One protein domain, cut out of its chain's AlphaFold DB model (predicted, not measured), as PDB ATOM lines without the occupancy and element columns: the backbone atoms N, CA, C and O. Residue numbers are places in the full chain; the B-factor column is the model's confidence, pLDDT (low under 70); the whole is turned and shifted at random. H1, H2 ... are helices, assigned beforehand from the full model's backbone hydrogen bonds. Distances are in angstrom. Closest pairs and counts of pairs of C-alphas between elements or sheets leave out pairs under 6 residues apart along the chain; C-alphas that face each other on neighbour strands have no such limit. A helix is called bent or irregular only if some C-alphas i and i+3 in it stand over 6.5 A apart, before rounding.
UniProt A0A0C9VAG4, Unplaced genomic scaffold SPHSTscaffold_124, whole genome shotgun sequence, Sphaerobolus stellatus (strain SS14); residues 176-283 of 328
ATOM      1  N   SER A 176      -2.011 -44.169  -4.330       60.62
ATOM      2  CA  SER A 176      -3.227 -44.765  -4.896       60.62
ATOM      3  C   SER A 176      -2.909 -45.604  -6.142       60.62
ATOM      4  O   SER A 176      -2.324 -45.069  -7.092       60.62
ATOM      5  N   ASP A 177      -3.380 -46.858  -6.181       55.97
ATOM      6  CA  ASP A 177      -3.306 -47.772  -7.342       55.97
ATOM      7  C   ASP A 177      -3.777 -47.115  -8.651       55.97
ATOM      8  O   ASP A 177      -3.312 -47.432  -9.745       55.97
ATOM      9  N   ARG A 178      -4.667 -46.121  -8.557       57.38
ATOM     10  CA  ARG A 178      -5.164 -45.373  -9.714       57.38
ATOM     11  C   ARG A 178      -4.141 -44.389 -10.296       57.38
ATOM     12  O   ARG A 178      -4.053 -44.289 -11.517       57.38
ATOM     13  N   CYS A 179      -3.367 -43.670  -9.470       56.09
ATOM     14  CA  CYS A 179      -2.261 -42.835  -9.983       56.09
ATOM     15  C   CYS A 179      -1.136 -43.727 -10.542       56.09
ATOM     16  O   CYS A 179      -0.468 -43.325 -11.492       56.09
ATOM     17  N   TYR A 180      -0.955 -44.928  -9.978       59.88
ATOM     18  CA  TYR A 180      -0.000 -45.934 -10.448       59.88
ATOM     19  C   TYR A 180      -0.329 -46.428 -11.860       59.88
ATOM     20  O   TYR A 180       0.483 -46.243 -12.766       59.88
ATOM     21  N   ASN A 181      -1.541 -46.951 -12.069       62.28
ATOM     22  CA  ASN A 181      -1.962 -47.454 -13.377       62.28
ATOM     23  C   ASN A 181      -1.895 -46.356 -14.442       62.28
ATOM     24  O   ASN A 181      -1.421 -46.596 -15.545       62.28
ATOM     25  N   LEU A 182      -2.276 -45.119 -14.102       63.94
ATOM     26  CA  LEU A 182      -2.213 -44.003 -15.047       63.94
ATOM     27  C   LEU A 182      -0.772 -43.639 -15.443       63.94
ATOM     28  O   LEU A 182      -0.527 -43.316 -16.601       63.94
ATOM     29  N   HIS A 183       0.181 -43.683 -14.505       63.50
ATOM     30  CA  HIS A 183       1.580 -43.371 -14.801       63.50
ATOM     31  C   HIS A 183       2.223 -44.454 -15.671       63.50
ATOM     32  O   HIS A 183       2.815 -44.124 -16.696       63.50
ATOM     33  N   VAL A 184       2.030 -45.728 -15.313       63.38
ATOM     34  CA  VAL A 184       2.534 -46.873 -16.085       63.38
ATOM     35  C   VAL A 184       1.938 -46.881 -17.493       63.38
ATOM     36  O   VAL A 184       2.687 -46.958 -18.462       63.38
ATOM     37  N   ILE A 185       0.621 -46.693 -17.627       67.12
ATOM     38  CA  ILE A 185      -0.045 -46.603 -18.934       67.12
ATOM     39  C   ILE A 185       0.493 -45.415 -19.738       67.12
ATOM     40  O   ILE A 185       0.771 -45.572 -20.920       67.12
ATOM     41  N   SER A 186       0.702 -44.247 -19.119       67.06
ATOM     42  CA  SER A 186       1.239 -43.081 -19.837       67.06
ATOM     43  C   SER A 186       2.670 -43.289 -20.337       67.06
ATOM     44  O   SER A 186       2.993 -42.852 -21.438       67.06
ATOM     45  N   SER A 187       3.511 -43.976 -19.555       61.59
ATOM     46  CA  SER A 187       4.873 -44.316 -19.964       61.59
ATOM     47  C   SER A 187       4.866 -45.334 -21.100       61.59
ATOM     48  O   SER A 187       5.523 -45.105 -22.109       61.59
ATOM     49  N   LEU A 188       4.063 -46.399 -20.993       64.94
ATOM     50  CA  LEU A 188       3.922 -47.406 -22.049       64.94
ATOM     51  C   LEU A 188       3.369 -46.806 -23.344       64.94
ATOM     52  O   LEU A 188       3.861 -47.107 -24.425       64.94
ATOM     53  N   GLN A 189       2.383 -45.917 -23.240       68.75
ATOM     54  CA  GLN A 189       1.791 -45.241 -24.390       68.75
ATOM     55  C   GLN A 189       2.787 -44.291 -25.068       68.75
ATOM     56  O   GLN A 189       2.783 -44.176 -26.290       68.75
ATOM     57  N   TRP A 190       3.667 -43.636 -24.300       70.50
ATOM     58  CA  TRP A 190       4.760 -42.845 -24.865       70.50
ATOM     59  C   TRP A 190       5.776 -43.729 -25.596       70.50
ATOM     60  O   TRP A 190       6.127 -43.413 -26.728       70.50
ATOM     61  N   SER A 191       6.185 -44.852 -24.995       60.66
ATOM     62  CA  SER A 191       7.121 -45.797 -25.614       60.66
ATOM     63  C   SER A 191       6.557 -46.428 -26.889       60.66
ATOM     64  O   SER A 191       7.254 -46.471 -27.895       60.66
ATOM     65  N   LEU A 192       5.285 -46.838 -26.890       63.34
ATOM     66  CA  LEU A 192       4.598 -47.358 -28.079       63.34
ATOM     67  C   LEU A 192       4.519 -46.317 -29.198       63.34
ATOM     68  O   LEU A 192       4.772 -46.629 -30.356       63.34
ATOM     69  N   ASN A 193       4.207 -45.066 -28.858       66.94
ATOM     70  CA  ASN A 193       4.156 -43.993 -29.844       66.94
ATOM     71  C   ASN A 193       5.556 -43.646 -30.378       66.94
ATOM     72  O   ASN A 193       5.698 -43.289 -31.540       66.94
ATOM     73  N   ALA A 194       6.597 -43.743 -29.548       63.72
ATOM     74  CA  ALA A 194       7.978 -43.565 -29.986       63.72
ATOM     75  C   ALA A 194       8.406 -44.685 -30.950       63.72
ATOM     76  O   ALA A 194       8.929 -44.378 -32.015       63.72
ATOM     77  N   LEU A 195       8.093 -45.947 -30.634       63.84
ATOM     78  CA  LEU A 195       8.366 -47.102 -31.499       63.84
ATOM     79  C   LEU A 195       7.619 -47.023 -32.838       63.84
ATOM     80  O   LEU A 195       8.239 -47.148 -33.882       63.84
ATOM     81  N   SER A 196       6.329 -46.676 -32.834       64.00
ATOM     82  CA  SER A 196       5.549 -46.511 -34.071       64.00
ATOM     83  C   SER A 196       6.116 -45.433 -35.012       64.00
ATOM     84  O   SER A 196       6.008 -45.545 -36.234       64.00
ATOM     85  N   ASN A 197       6.749 -44.389 -34.464       64.06
ATOM     86  CA  ASN A 197       7.428 -43.379 -35.280       64.06
ATOM     87  C   ASN A 197       8.755 -43.890 -35.867       64.06
ATOM     88  O   ASN A 197       9.135 -43.428 -36.941       64.06
ATOM     89  N   VAL A 198       9.434 -44.820 -35.187       61.06
ATOM     90  CA  VAL A 198      10.617 -45.513 -35.723       61.06
ATOM     91  C   VAL A 198      10.207 -46.413 -36.878       61.06
ATOM     92  O   VAL A 198      10.760 -46.253 -37.957       61.06
ATOM     93  N   ASP A 199       9.160 -47.224 -36.710       59.94
ATOM     94  CA  ASP A 199       8.638 -48.096 -37.774       59.94
ATOM     95  C   ASP A 199       8.249 -47.300 -39.026       59.94
ATOM     96  O   ASP A 199       8.447 -47.745 -40.149       59.94
ATOM     97  N   THR A 200       7.738 -46.076 -38.854       62.03
ATOM     98  CA  THR A 200       7.397 -45.189 -39.979       62.03
ATOM     99  C   THR A 200       8.642 -44.686 -40.728       62.03
ATOM    100  O   THR A 200       8.589 -44.484 -41.941       62.03
ATOM    101  N   GLN A 201       9.760 -44.463 -40.029       58.31
ATOM    102  CA  GLN A 201      11.034 -44.075 -40.650       58.31
ATOM    103  C   GLN A 201      11.733 -45.276 -41.296       58.31
ATOM    104  O   GLN A 201      12.267 -45.133 -42.395       58.31
ATOM    105  N   ASP A 202      11.659 -46.446 -40.662       60.69
ATOM    106  CA  ASP A 202      12.185 -47.706 -41.188       60.69
ATOM    107  C   ASP A 202      11.421 -48.155 -42.436       60.69
ATOM    108  O   ASP A 202      12.035 -48.516 -43.431       60.69
ATOM    109  N   LEU A 203      10.092 -48.000 -42.463       56.69
ATOM    110  CA  LEU A 203       9.283 -48.175 -43.676       56.69
ATOM    111  C   LEU A 203       9.737 -47.250 -44.814       56.69
ATOM    112  O   LEU A 203       9.688 -47.640 -45.977       56.69
ATOM    113  N   GLY A 204      10.191 -46.033 -44.500       61.41
ATOM    114  CA  GLY A 204      10.737 -45.100 -45.489       61.41
ATOM    115  C   GLY A 204      12.101 -45.529 -46.041       61.41
ATOM    116  O   GLY A 204      12.332 -45.405 -47.242       61.41
ATOM    117  N   LEU A 205      12.981 -46.050 -45.182       58.88
ATOM    118  CA  LEU A 205      14.282 -46.621 -45.558       58.88
ATOM    119  C   LEU A 205      14.117 -47.910 -46.368       58.88
ATOM    120  O   LEU A 205      14.732 -48.052 -47.422       58.88
ATOM    121  N   TRP A 206      13.219 -48.791 -45.934       57.44
ATOM    122  CA  TRP A 206      12.863 -50.023 -46.631       57.44
ATOM    123  C   TRP A 206      12.235 -49.737 -47.999       57.44
ATOM    124  O   TRP A 206      12.564 -50.395 -48.982       57.44
ATOM    125  N   ARG A 207      11.383 -48.708 -48.119       55.44
ATOM    126  CA  ARG A 207      10.841 -48.274 -49.418       55.44
ATOM    127  C   ARG A 207      11.956 -47.821 -50.373       55.44
ATOM    128  O   ARG A 207      11.946 -48.195 -51.537       55.44
ATOM    129  N   LEU A 208      12.957 -47.101 -49.864       58.62
ATOM    130  CA  LEU A 208      14.153 -46.705 -50.622       58.62
ATOM    131  C   LEU A 208      14.987 -47.907 -51.089       58.62
ATOM    132  O   LEU A 208      15.541 -47.871 -52.182       58.62
ATOM    133  N   GLU A 209      15.064 -48.958 -50.272       55.91
ATOM    134  CA  GLU A 209      15.776 -50.198 -50.593       55.91
ATOM    135  C   GLU A 209      15.049 -51.037 -51.659       55.91
ATOM    136  O   GLU A 209      15.706 -51.604 -52.526       55.91
ATOM    137  N   ASN A 210      13.709 -51.062 -51.661       60.97
ATOM    138  CA  ASN A 210      12.913 -51.816 -52.646       60.97
ATOM    139  C   ASN A 210      12.665 -51.064 -53.963       60.97
ATOM    140  O   ASN A 210      12.453 -51.702 -54.993       60.97
ATOM    141  N   ASP A 211      12.716 -49.729 -53.957       66.94
ATOM    142  CA  ASP A 211      12.645 -48.911 -55.179       66.94
ATOM    143  C   ASP A 211      13.941 -49.011 -56.022       66.94
ATOM    144  O   ASP A 211      13.972 -48.604 -57.188       66.94
ATOM    145  N   LEU A 212      15.023 -49.565 -55.459       55.78
ATOM    146  CA  LEU A 212      16.253 -49.900 -56.174       55.78
ATOM    147  C   LEU A 212      16.137 -51.318 -56.771       55.78
ATOM    148  O   LEU A 212      15.890 -52.275 -56.041       55.78
ATOM    149  N   PRO A 213      16.338 -51.507 -58.090       66.50
ATOM    150  CA  PRO A 213      16.327 -52.843 -58.679       66.50
ATOM    151  C   PRO A 213      17.409 -53.712 -58.028       66.50
ATOM    152  O   PRO A 213      18.555 -53.267 -57.960       66.50
ATOM    153  N   ASN A 214      17.063 -54.944 -57.627       64.25
ATOM    154  CA  ASN A 214      17.914 -55.895 -56.879       64.25
ATOM    155  C   ASN A 214      19.340 -56.106 -57.437       64.25
ATOM    156  O   ASN A 214      20.229 -56.531 -56.703       64.25
ATOM    157  N   ASP A 215      19.568 -55.803 -58.718       67.25
ATOM    158  CA  ASP A 215      20.857 -55.970 -59.401       67.25
ATOM    159  C   ASP A 215      21.690 -54.676 -59.480       67.25
ATOM    160  O   ASP A 215      22.803 -54.669 -60.010       67.25
ATOM    161  N   THR A 216      21.167 -53.562 -58.970       59.25
ATOM    162  CA  THR A 216      21.829 -52.256 -59.005       59.25
ATOM    163  C   THR A 216      22.435 -51.987 -57.641       59.25
ATOM    164  O   THR A 216      21.720 -51.774 -56.665       59.25
ATOM    165  N   SER A 217      23.768 -51.979 -57.558       67.94
ATOM    166  CA  SER A 217      24.458 -51.524 -56.353       67.94
ATOM    167  C   SER A 217      23.958 -50.129 -55.981       67.94
ATOM    168  O   SER A 217      23.914 -49.256 -56.853       67.94
ATOM    169  N   VAL A 218      23.621 -49.918 -54.704       63.84
ATOM    170  CA  VAL A 218      23.280 -48.593 -54.163       63.84
ATOM    171  C   VAL A 218      24.331 -47.593 -54.660       63.84
ATOM    172  O   VAL A 218      25.524 -47.839 -54.432       63.84
ATOM    173  N   PRO A 219      23.937 -46.511 -55.361       72.56
ATOM    174  CA  PRO A 219      24.874 -45.499 -55.829       72.56
ATOM    175  C   PRO A 219      25.778 -45.053 -54.681       72.56
ATOM    176  O   PRO A 219      25.296 -44.836 -53.571       72.56
ATOM    177  N   GLU A 220      27.079 -44.923 -54.932       76.00
ATOM    178  CA  GLU A 220      28.085 -44.606 -53.903       76.00
ATOM    179  C   GLU A 220      27.727 -43.326 -53.117       76.00
ATOM    180  O   GLU A 220      27.934 -43.233 -51.912       76.00
ATOM    181  N   GLU A 221      27.053 -42.389 -53.785       68.19
ATOM    182  CA  GLU A 221      26.517 -41.137 -53.241       68.19
ATOM    183  C   GLU A 221      25.393 -41.330 -52.198       68.19
ATOM    184  O   GLU A 221      25.176 -40.461 -51.354       68.19
ATOM    185  N   LEU A 222      24.671 -42.454 -52.249       65.94
ATOM    186  CA  LEU A 222      23.579 -42.806 -51.337       65.94
ATOM    187  C   LEU A 222      23.999 -43.810 -50.256       65.94
ATOM    188  O   LEU A 222      23.319 -43.898 -49.235       65.94
ATOM    189  N   GLN A 223      25.114 -44.527 -50.432       73.94
ATOM    190  CA  GLN A 223      25.597 -45.505 -49.448       73.94
ATOM    191  C   GLN A 223      25.842 -44.865 -48.080       73.94
ATOM    192  O   GLN A 223      25.399 -45.402 -47.065       73.94
ATOM    193  N   ASP A 224      26.457 -43.682 -48.050       74.94
ATOM    194  CA  ASP A 224      26.719 -42.968 -46.797       74.94
ATOM    195  C   ASP A 224      25.411 -42.526 -46.118       74.94
ATOM    196  O   ASP A 224      25.273 -42.628 -44.903       74.94
ATOM    197  N   VAL A 225      24.396 -42.133 -46.900       69.94
ATOM    198  CA  VAL A 225      23.071 -41.738 -46.388       69.94
ATOM    199  C   VAL A 225      22.319 -42.931 -45.802       69.94
ATOM    200  O   VAL A 225      21.736 -42.811 -44.724       69.94
ATOM    201  N   VAL A 226      22.346 -44.083 -46.477       72.44
ATOM    202  CA  VAL A 226      21.723 -45.324 -45.993       72.44
ATOM    203  C   VAL A 226      22.432 -45.811 -44.729       72.44
ATOM    204  O   VAL A 226      21.777 -46.125 -43.736       72.44
ATOM    205  N   GLN A 227      23.766 -45.792 -44.709       74.75
ATOM    206  CA  GLN A 227      24.549 -46.250 -43.564       74.75
ATOM    207  C   GLN A 227      24.421 -45.315 -42.348       74.75
ATOM    208  O   GLN A 227      24.287 -45.795 -41.216       74.75
ATOM    209  N   HIS A 228      24.373 -43.993 -42.560       77.50
ATOM    210  CA  HIS A 228      24.035 -43.034 -41.500       77.50
ATOM    211  C   HIS A 228      22.589 -43.184 -41.028       77.50
ATOM    212  O   HIS A 228      22.335 -43.113 -39.826       77.50
ATOM    213  N   GLY A 229      21.646 -43.398 -41.950       80.06
ATOM    214  CA  GLY A 229      20.232 -43.598 -41.640       80.06
ATOM    215  C   GLY A 229      20.020 -44.812 -40.744       80.06
ATOM    216  O   GLY A 229      19.441 -44.686 -39.667       80.06
ATOM    217  N   HIS A 230      20.584 -45.954 -41.132       80.06
ATOM    218  CA  HIS A 230      20.518 -47.195 -40.366       80.06
ATOM    219  C   HIS A 230      21.156 -47.049 -38.975       80.06
ATOM    220  O   HIS A 230      20.549 -47.398 -37.961       80.06
ATOM    221  N   SER A 231      22.340 -46.433 -38.900       84.12
ATOM    222  CA  SER A 231      23.012 -46.164 -37.620       84.12
ATOM    223  C   SER A 231      22.168 -45.267 -36.706       84.12
ATOM    224  O   SER A 231      22.073 -45.521 -35.505       84.12
ATOM    225  N   HIS A 232      21.514 -44.246 -37.268       83.00
ATOM    226  CA  HIS A 232      20.650 -43.331 -36.526       83.00
ATOM    227  C   HIS A 232      19.370 -44.014 -36.019       83.00
ATOM    228  O   HIS A 232      18.956 -43.761 -34.888       83.00
ATOM    229  N   VAL A 233      18.767 -44.910 -36.808       82.12
ATOM    230  CA  VAL A 233      17.609 -45.717 -36.384       82.12
ATOM    231  C   VAL A 233      17.989 -46.642 -35.225       82.12
ATOM    232  O   VAL A 233      17.324 -46.620 -34.185       82.12
ATOM    233  N   ILE A 234      19.097 -47.380 -35.355       86.19
ATOM    234  CA  ILE A 234      19.619 -48.262 -34.300       86.19
ATOM    235  C   ILE A 234      19.897 -47.468 -33.020       86.19
ATOM    236  O   ILE A 234      19.469 -47.865 -31.934       86.19
ATOM    237  N   GLU A 235      20.580 -46.327 -33.127       88.56
ATOM    238  CA  GLU A 235      20.871 -45.459 -31.984       88.56
ATOM    239  C   GLU A 235      19.583 -44.947 -31.322       88.56
ATOM    240  O   GLU A 235      19.466 -44.945 -30.092       88.56
ATOM    241  N   HIS A 236      18.591 -44.536 -32.114       86.00
ATOM    242  CA  HIS A 236      17.328 -44.023 -31.597       86.00
ATOM    243  C   HIS A 236      16.523 -45.099 -30.861       86.00
ATOM    244  O   HIS A 236      16.083 -44.866 -29.729       86.00
ATOM    245  N   TYR A 237      16.384 -46.288 -31.457       89.75
ATOM    246  CA  TYR A 237      15.744 -47.438 -30.818       89.75
ATOM    247  C   TYR A 237      16.436 -47.777 -29.497       89.75
ATOM    248  O   TYR A 237      15.793 -47.847 -28.449       89.75
ATOM    249  N   ASN A 238      17.763 -47.904 -29.526       90.94
ATOM    250  CA  ASN A 238      18.569 -48.245 -28.359       90.94
ATOM    251  C   ASN A 238      18.436 -47.212 -27.235       90.94
ATOM    252  O   ASN A 238      18.332 -47.580 -26.064       90.94
ATOM    253  N   ASN A 239      18.363 -45.924 -27.567       88.19
ATOM    254  CA  ASN A 239      18.104 -44.869 -26.590       88.19
ATOM    255  C   ASN A 239      16.716 -45.002 -25.940       88.19
ATOM    256  O   ASN A 239      16.593 -44.861 -24.720       88.19
ATOM    257  N   ILE A 240      15.670 -45.300 -26.720       83.81
ATOM    258  CA  ILE A 240      14.318 -45.537 -26.187       83.81
ATOM    259  C   ILE A 240      14.309 -46.780 -25.293       83.81
ATOM    260  O   ILE A 240      13.810 -46.723 -24.166       83.81
ATOM    261  N   ALA A 241      14.890 -47.879 -25.770       84.88
ATOM    262  CA  ALA A 241      15.026 -49.133 -25.046       84.88
ATOM    263  C   ALA A 241      15.704 -48.915 -23.681       84.88
ATOM    264  O   ALA A 241      15.142 -49.257 -22.639       84.88
ATOM    265  N   LEU A 242      16.850 -48.232 -23.652       87.44
ATOM    266  CA  LEU A 242      17.560 -47.900 -22.413       87.44
ATOM    267  C   LEU A 242      16.704 -47.067 -21.450       87.44
ATOM    268  O   LEU A 242      16.644 -47.360 -20.252       87.44
ATOM    269  N   MET A 243      15.996 -46.055 -21.957       85.81
ATOM    270  CA  MET A 243      15.093 -45.234 -21.144       85.81
ATOM    271  C   MET A 243      13.961 -46.067 -20.527       85.81
ATOM    272  O   MET A 243      13.649 -45.901 -19.342       85.81
ATOM    273  N   CYS A 244      13.380 -46.993 -21.292       83.31
ATOM    274  CA  CYS A 244      12.390 -47.950 -20.800       83.31
ATOM    275  C   CYS A 244      12.976 -48.850 -19.705       83.31
ATOM    276  O   CYS A 244      12.362 -49.001 -18.649       83.31
ATOM    277  N   GLY A 245      14.190 -49.372 -19.895       86.56
ATOM    278  CA  GLY A 245      14.881 -50.218 -18.916       86.56
ATOM    279  C   GLY A 245      15.109 -49.516 -17.583       86.56
ATOM    280  O   GLY A 245      14.796 -50.060 -16.522       86.56
ATOM    281  N   VAL A 246      15.557 -48.257 -17.622       85.69
ATOM    282  CA  VAL A 246      15.723 -47.422 -16.420       85.69
ATOM    283  C   VAL A 246      14.387 -47.211 -15.701       85.69
ATOM    284  O   VAL A 246      14.322 -47.299 -14.469       85.69
ATOM    285  N   GLN A 247      13.301 -46.965 -16.440       83.75
ATOM    286  CA  GLN A 247      11.969 -46.820 -15.849       83.75
ATOM    287  C   GLN A 247      11.474 -48.130 -15.228       83.75
ATOM    288  O   GLN A 247      11.024 -48.118 -14.080       83.75
ATOM    289  N   MET A 248      11.611 -49.256 -15.931       81.19
ATOM    290  CA  MET A 248      11.243 -50.582 -15.427       81.19
ATOM    291  C   MET A 248      12.021 -50.933 -14.160       81.19
ATOM    292  O   MET A 248      11.426 -51.364 -13.171       81.19
ATOM    293  N   LYS A 249      13.327 -50.651 -14.128       86.00
ATOM    294  CA  LYS A 249      14.170 -50.853 -12.946       86.00
ATOM    295  C   LYS A 249      13.733 -49.981 -11.765       86.00
ATOM    296  O   LYS A 249      13.644 -50.462 -10.636       86.00
ATOM    297  N   SER A 250      13.417 -48.707 -12.011       84.94
ATOM    298  CA  SER A 250      12.895 -47.785 -10.990       84.94
ATOM    299  C   SER A 250      11.565 -48.274 -10.405       84.94
ATOM    300  O   SER A 250      11.381 -48.260  -9.186       84.94
ATOM    301  N   ILE A 251      10.657 -48.764 -11.255       81.56
ATOM    302  CA  ILE A 251       9.386 -49.367 -10.838       81.56
ATOM    303  C   ILE A 251       9.659 -50.617  -9.994       81.56
ATOM    304  O   ILE A 251       9.210 -50.687  -8.850       81.56
ATOM    305  N   SER A 252      10.465 -51.551 -10.499       86.88
ATOM    306  CA  SER A 252      10.829 -52.784  -9.792       86.88
ATOM    307  C   SER A 252      11.398 -52.516  -8.393       86.88
ATOM    308  O   SER A 252      10.932 -53.092  -7.404       86.88
ATOM    309  N   SER A 253      12.329 -51.560  -8.278       85.06
ATOM    310  CA  SER A 253      12.927 -51.154  -7.002       85.06
ATOM    311  C   SER A 253      11.895 -50.580  -6.025       85.06
ATOM    312  O   SER A 253      11.872 -50.966  -4.853       85.06
ATOM    313  N   ARG A 254      10.998 -49.704  -6.497       84.94
ATOM    314  CA  ARG A 254       9.958 -49.087  -5.654       84.94
ATOM    315  C   ARG A 254       8.973 -50.107  -5.090       84.94
ATOM    316  O   ARG A 254       8.547 -49.952  -3.948       84.94
ATOM    317  N   TYR A 255       8.643 -51.141  -5.860       83.94
ATOM    318  CA  TYR A 255       7.675 -52.166  -5.461       83.94
ATOM    319  C   TYR A 255       8.310 -53.429  -4.878       83.94
ATOM    320  O   TYR A 255       7.588 -54.331  -4.466       83.94
ATOM    321  N   LYS A 256       9.645 -53.482  -4.777       90.44
ATOM    322  CA  LYS A 256      10.394 -54.632  -4.250       90.44
ATOM    323  C   LYS A 256      10.036 -55.941  -4.969       90.44
ATOM    324  O   LYS A 256       9.901 -56.971  -4.314       90.44
ATOM    325  N   LEU A 257       9.932 -55.916  -6.302       80.94
ATOM    326  CA  LEU A 257       9.530 -57.068  -7.133       80.94
ATOM    327  C   LEU A 257      10.548 -58.235  -7.162       80.94
ATOM    328  O   LEU A 257      10.442 -59.142  -7.979       80.94
ATOM    329  N   GLY A 258      11.522 -58.251  -6.250       80.94
ATOM    330  CA  GLY A 258      12.589 -59.246  -6.202       80.94
ATOM    331  C   GLY A 258      13.750 -58.928  -7.147       80.94
ATOM    332  O   GLY A 258      13.664 -58.070  -8.022       80.94
ATOM    333  N   LYS A 259      14.876 -59.620  -6.943       78.50
ATOM    334  CA  LYS A 259      16.125 -59.411  -7.698       78.50
ATOM    335  C   LYS A 259      16.079 -59.930  -9.146       78.50
ATOM    336  O   LYS A 259      17.029 -59.706  -9.873       78.50
ATOM    337  N   GLY A 260      14.999 -60.601  -9.556       75.50
ATOM    338  CA  GLY A 260      14.861 -61.176 -10.902       75.50
ATOM    339  C   GLY A 260      14.414 -60.187 -11.983       75.50
ATOM    340  O   GLY A 260      14.516 -60.493 -13.162       75.50
ATOM    341  N   PHE A 261      13.948 -58.995 -11.601       72.31
ATOM    342  CA  PHE A 261      13.630 -57.914 -12.538       72.31
ATOM    343  C   PHE A 261      14.860 -57.033 -12.758       72.31
ATOM    344  O   PHE A 261      14.857 -55.831 -12.470       72.31
ATOM    345  N   GLU A 262      15.940 -57.647 -13.227       67.12
ATOM    346  CA  GLU A 262      16.976 -56.901 -13.927       67.12
ATOM    347  C   GLU A 262      16.320 -56.346 -15.194       67.12
ATOM    348  O   GLU A 262      15.590 -57.054 -15.882       67.12
ATOM    349  N   GLY A 263      16.443 -55.041 -15.423       68.62
ATOM    350  CA  GLY A 263      15.791 -54.342 -16.530       68.62
ATOM    351  C   GLY A 263      16.433 -54.694 -17.865       68.62
ATOM    352  O   GLY A 263      17.008 -53.815 -18.498       68.62
ATOM    353  N   TRP A 264      16.374 -55.969 -18.247       80.94
ATOM    354  CA  TRP A 264      16.798 -56.468 -19.541       80.94
ATOM    355  C   TRP A 264      15.923 -55.807 -20.591       80.94
ATOM    356  O   TRP A 264      14.704 -55.991 -20.604       80.94
ATOM    357  N   VAL A 265      16.551 -55.003 -21.440       84.38
ATOM    358  CA  VAL A 265      15.883 -54.444 -22.605       84.38
ATOM    359  C   VAL A 265      16.607 -54.954 -23.837       84.38
ATOM    360  O   VAL A 265      17.830 -54.808 -23.900       84.38
ATOM    361  N   PRO A 266      15.888 -55.566 -24.792       84.19
ATOM    362  CA  PRO A 266      16.473 -55.935 -26.069       84.19
ATOM    363  C   PRO A 266      17.063 -54.690 -26.731       84.19
ATOM    364  O   PRO A 266      16.404 -53.651 -26.797       84.19
ATOM    365  N   MET A 267      18.308 -54.786 -27.180       90.19
ATOM    366  CA  MET A 267      18.982 -53.726 -27.921       90.19
ATOM    367  C   MET A 267      19.274 -54.213 -29.332       90.19
ATOM    368  O   MET A 267      19.440 -55.406 -29.546       90.19
ATOM    369  N   LEU A 268      19.349 -53.305 -30.295       88.88
ATOM    370  CA  LEU A 268      19.801 -53.624 -31.642       88.88
ATOM    371  C   LEU A 268      21.327 -53.518 -31.708       88.88
ATOM    372  O   LEU A 268      21.918 -52.559 -31.198       88.88
ATOM    373  N   ASN A 269      21.968 -54.504 -32.329       90.69
ATOM    374  CA  ASN A 269      23.387 -54.456 -32.659       90.69
ATOM    375  C   ASN A 269      23.621 -53.510 -33.865       90.69
ATOM    376  O   ASN A 269      22.660 -53.022 -34.460       90.69
ATOM    377  N   PRO A 270      24.880 -53.223 -34.255       87.81
ATOM    378  CA  PRO A 270      25.176 -52.357 -35.404       87.81
ATOM    379  C   PRO A 270      24.604 -52.836 -36.750       87.81
ATOM    380  O   PRO A 270      24.598 -52.074 -37.713       87.81
ATOM    381  N   TYR A 271      24.141 -54.084 -36.818       87.50
ATOM    382  CA  TYR A 271      23.515 -54.698 -37.987       87.50
ATOM    383  C   TYR A 271      21.980 -54.717 -37.900       87.50
ATOM    384  O   TYR A 271      21.342 -55.254 -38.796       87.50
ATOM    385  N   GLY A 272      21.383 -54.142 -36.850       84.62
ATOM    386  CA  GLY A 272      19.929 -54.108 -36.670       84.62
ATOM    387  C   GLY A 272      19.337 -55.401 -36.099       84.62
ATOM    388  O   GLY A 272      18.120 -55.555 -36.067       84.62
ATOM    389  N   GLU A 273      20.156 -56.336 -35.617       86.19
ATOM    390  CA  GLU A 273      19.670 -57.576 -35.001       86.19
ATOM    391  C   GLU A 273      19.522 -57.417 -33.483       86.19
ATOM    392  O   GLU A 273      20.295 -56.703 -32.841       86.19
ATOM    393  N   LEU A 274      18.557 -58.120 -32.884       86.81
ATOM    394  CA  LEU A 274      18.324 -58.081 -31.441       86.81
ATOM    395  C   LEU A 274      19.453 -58.780 -30.670       86.81
ATOM    396  O   LEU A 274      19.580 -60.003 -30.689       86.81
ATOM    397  N   ASP A 275      20.214 -57.999 -29.913       85.75
ATOM    398  CA  ASP A 275      21.142 -58.468 -28.895       85.75
ATOM    399  C   ASP A 275      20.502 -58.326 -27.504       85.75
ATOM    400  O   ASP A 275      20.145 -57.241 -27.033       85.75
ATOM    401  N   LEU A 276      20.350 -59.456 -26.815       73.50
ATOM    402  CA  LEU A 276      19.778 -59.515 -25.469       73.50
ATOM    403  C   LEU A 276      20.790 -59.122 -24.381       73.50
ATOM    404  O   LEU A 276      20.460 -59.149 -23.202       73.50
ATOM    405  N   LYS A 277      22.027 -58.755 -24.736       65.12
ATOM    406  CA  LYS A 277      23.138 -58.564 -23.785       65.12
ATOM    407  C   LYS A 277      23.144 -57.218 -23.033       65.12
ATOM    408  O   LYS A 277      24.116 -56.904 -22.340       65.12
ATOM    409  N   GLY A 278      22.082 -56.422 -23.139       56.38
ATOM    410  CA  GLY A 278      21.989 -55.078 -22.564       56.38
ATOM    411  C   GLY A 278      21.653 -55.041 -21.067       56.38
ATOM    412  O   GLY A 278      20.517 -54.762 -20.691       56.38
ATOM    413  N   GLU A 279      22.638 -55.234 -20.185       55.47
ATOM    414  CA  GLU A 279      22.526 -54.735 -18.804       55.47
ATOM    415  C   GLU A 279      22.660 -53.201 -18.811       55.47
ATOM    416  O   GLU A 279      23.751 -52.663 -19.019       55.47
ATOM    417  N   ALA A 280      21.569 -52.486 -18.522       55.41
ATOM    418  CA  ALA A 280      21.492 -51.017 -18.554       55.41
ATOM    419  C   ALA A 280      22.458 -50.269 -17.595       55.41
ATOM    420  O   ALA A 280      22.513 -49.039 -17.616       55.41
ATOM    421  N   ASP A 281      23.226 -50.969 -16.748       53.56
ATOM    422  CA  ASP A 281      24.096 -50.360 -15.727       53.56
ATOM    423  C   ASP A 281      25.588 -50.329 -16.067       53.56
ATOM    424  O   ASP A 281      26.361 -49.659 -15.370       53.56
ATOM    425  N   LYS A 282      26.039 -50.994 -17.135       52.75
ATOM    426  CA  LYS A 282      27.437 -50.864 -17.559       52.75
ATOM    427  C   LYS A 282      27.581 -49.597 -18.383       52.75
ATOM    428  O   LYS A 282      27.576 -49.612 -19.605       52.75
ATOM    429  N   LYS A 283      27.723 -48.479 -17.668       47.91
ATOM    430  CA  LYS A 283      28.184 -47.186 -18.178       47.91
ATOM    431  C   LYS A 283      29.466 -47.412 -18.988       47.91
ATOM    432  O   LYS A 283      30.558 -47.439 -18.420       47.91
TER     433      LYS A 283
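AT A GLANCE: This is residues 176 to 283 of the 328 residues of an uncharacterized protein of Sphaerobolus stellatus (strain SS14) (UniProt A0A0C9VAG4). The longest helix, H2, lies side by side with H1 in a long helical hairpin, and after H2 the unnamed stretch of residues 256 to 283 folds back along H2. That stretch makes a small turn of its own, where residues 267 to 268 pair with residues 274 to 275. The printed part has 108 residues with two named helices, H1 then H2, and no named strand; its class is all helix. It is loose, with a radius of gyration of the C-alphas of 18.0 A, and only just a rod, spanning 59 by 29 by 18 A.

IN THESE COORDINATES: H2, residues 220 to 255, runs 53.1 A from C-alpha 220 at (28.085, -44.606, -53.903) to C-alpha 255 at (7.675, -52.166, -5.461). It is irregular, but only just: C-alphas 221 and 224 are 6.7 A apart. H1, residues 177 to 210, runs 48.3 A from C-alpha 177 at (-3.306, -47.772, -7.342).

HOW THE PARTS SIT: H1 and H2 form a helical hairpin and run opposite ways at a shallow tilt of 13 degrees. They touch, H1 with residues 191 to 205 alone; their closest C-alphas, those of Val 198 and Val 233, are 7.0 A apart. Every O i to N i+4 pair is within hydrogen-bond range in H1, and 30 of 32 are in H2. The short pairing of residues 267 to 268 with 274 to 275 is antiparallel.

THE WHOLE: The C-alphas farthest apart, those of Ser 176 and Asp 215, are 60.6 A apart. Residues 176 to 183, 210 to 217 and 219 to 225 stand free. The link from H1 to H2 is short, with 9 residues, and the printed part has no cut. The mean pLDDT of the printed part is 72.2; 54 residues are under 70, among them 191 to 218 and 277 to 283.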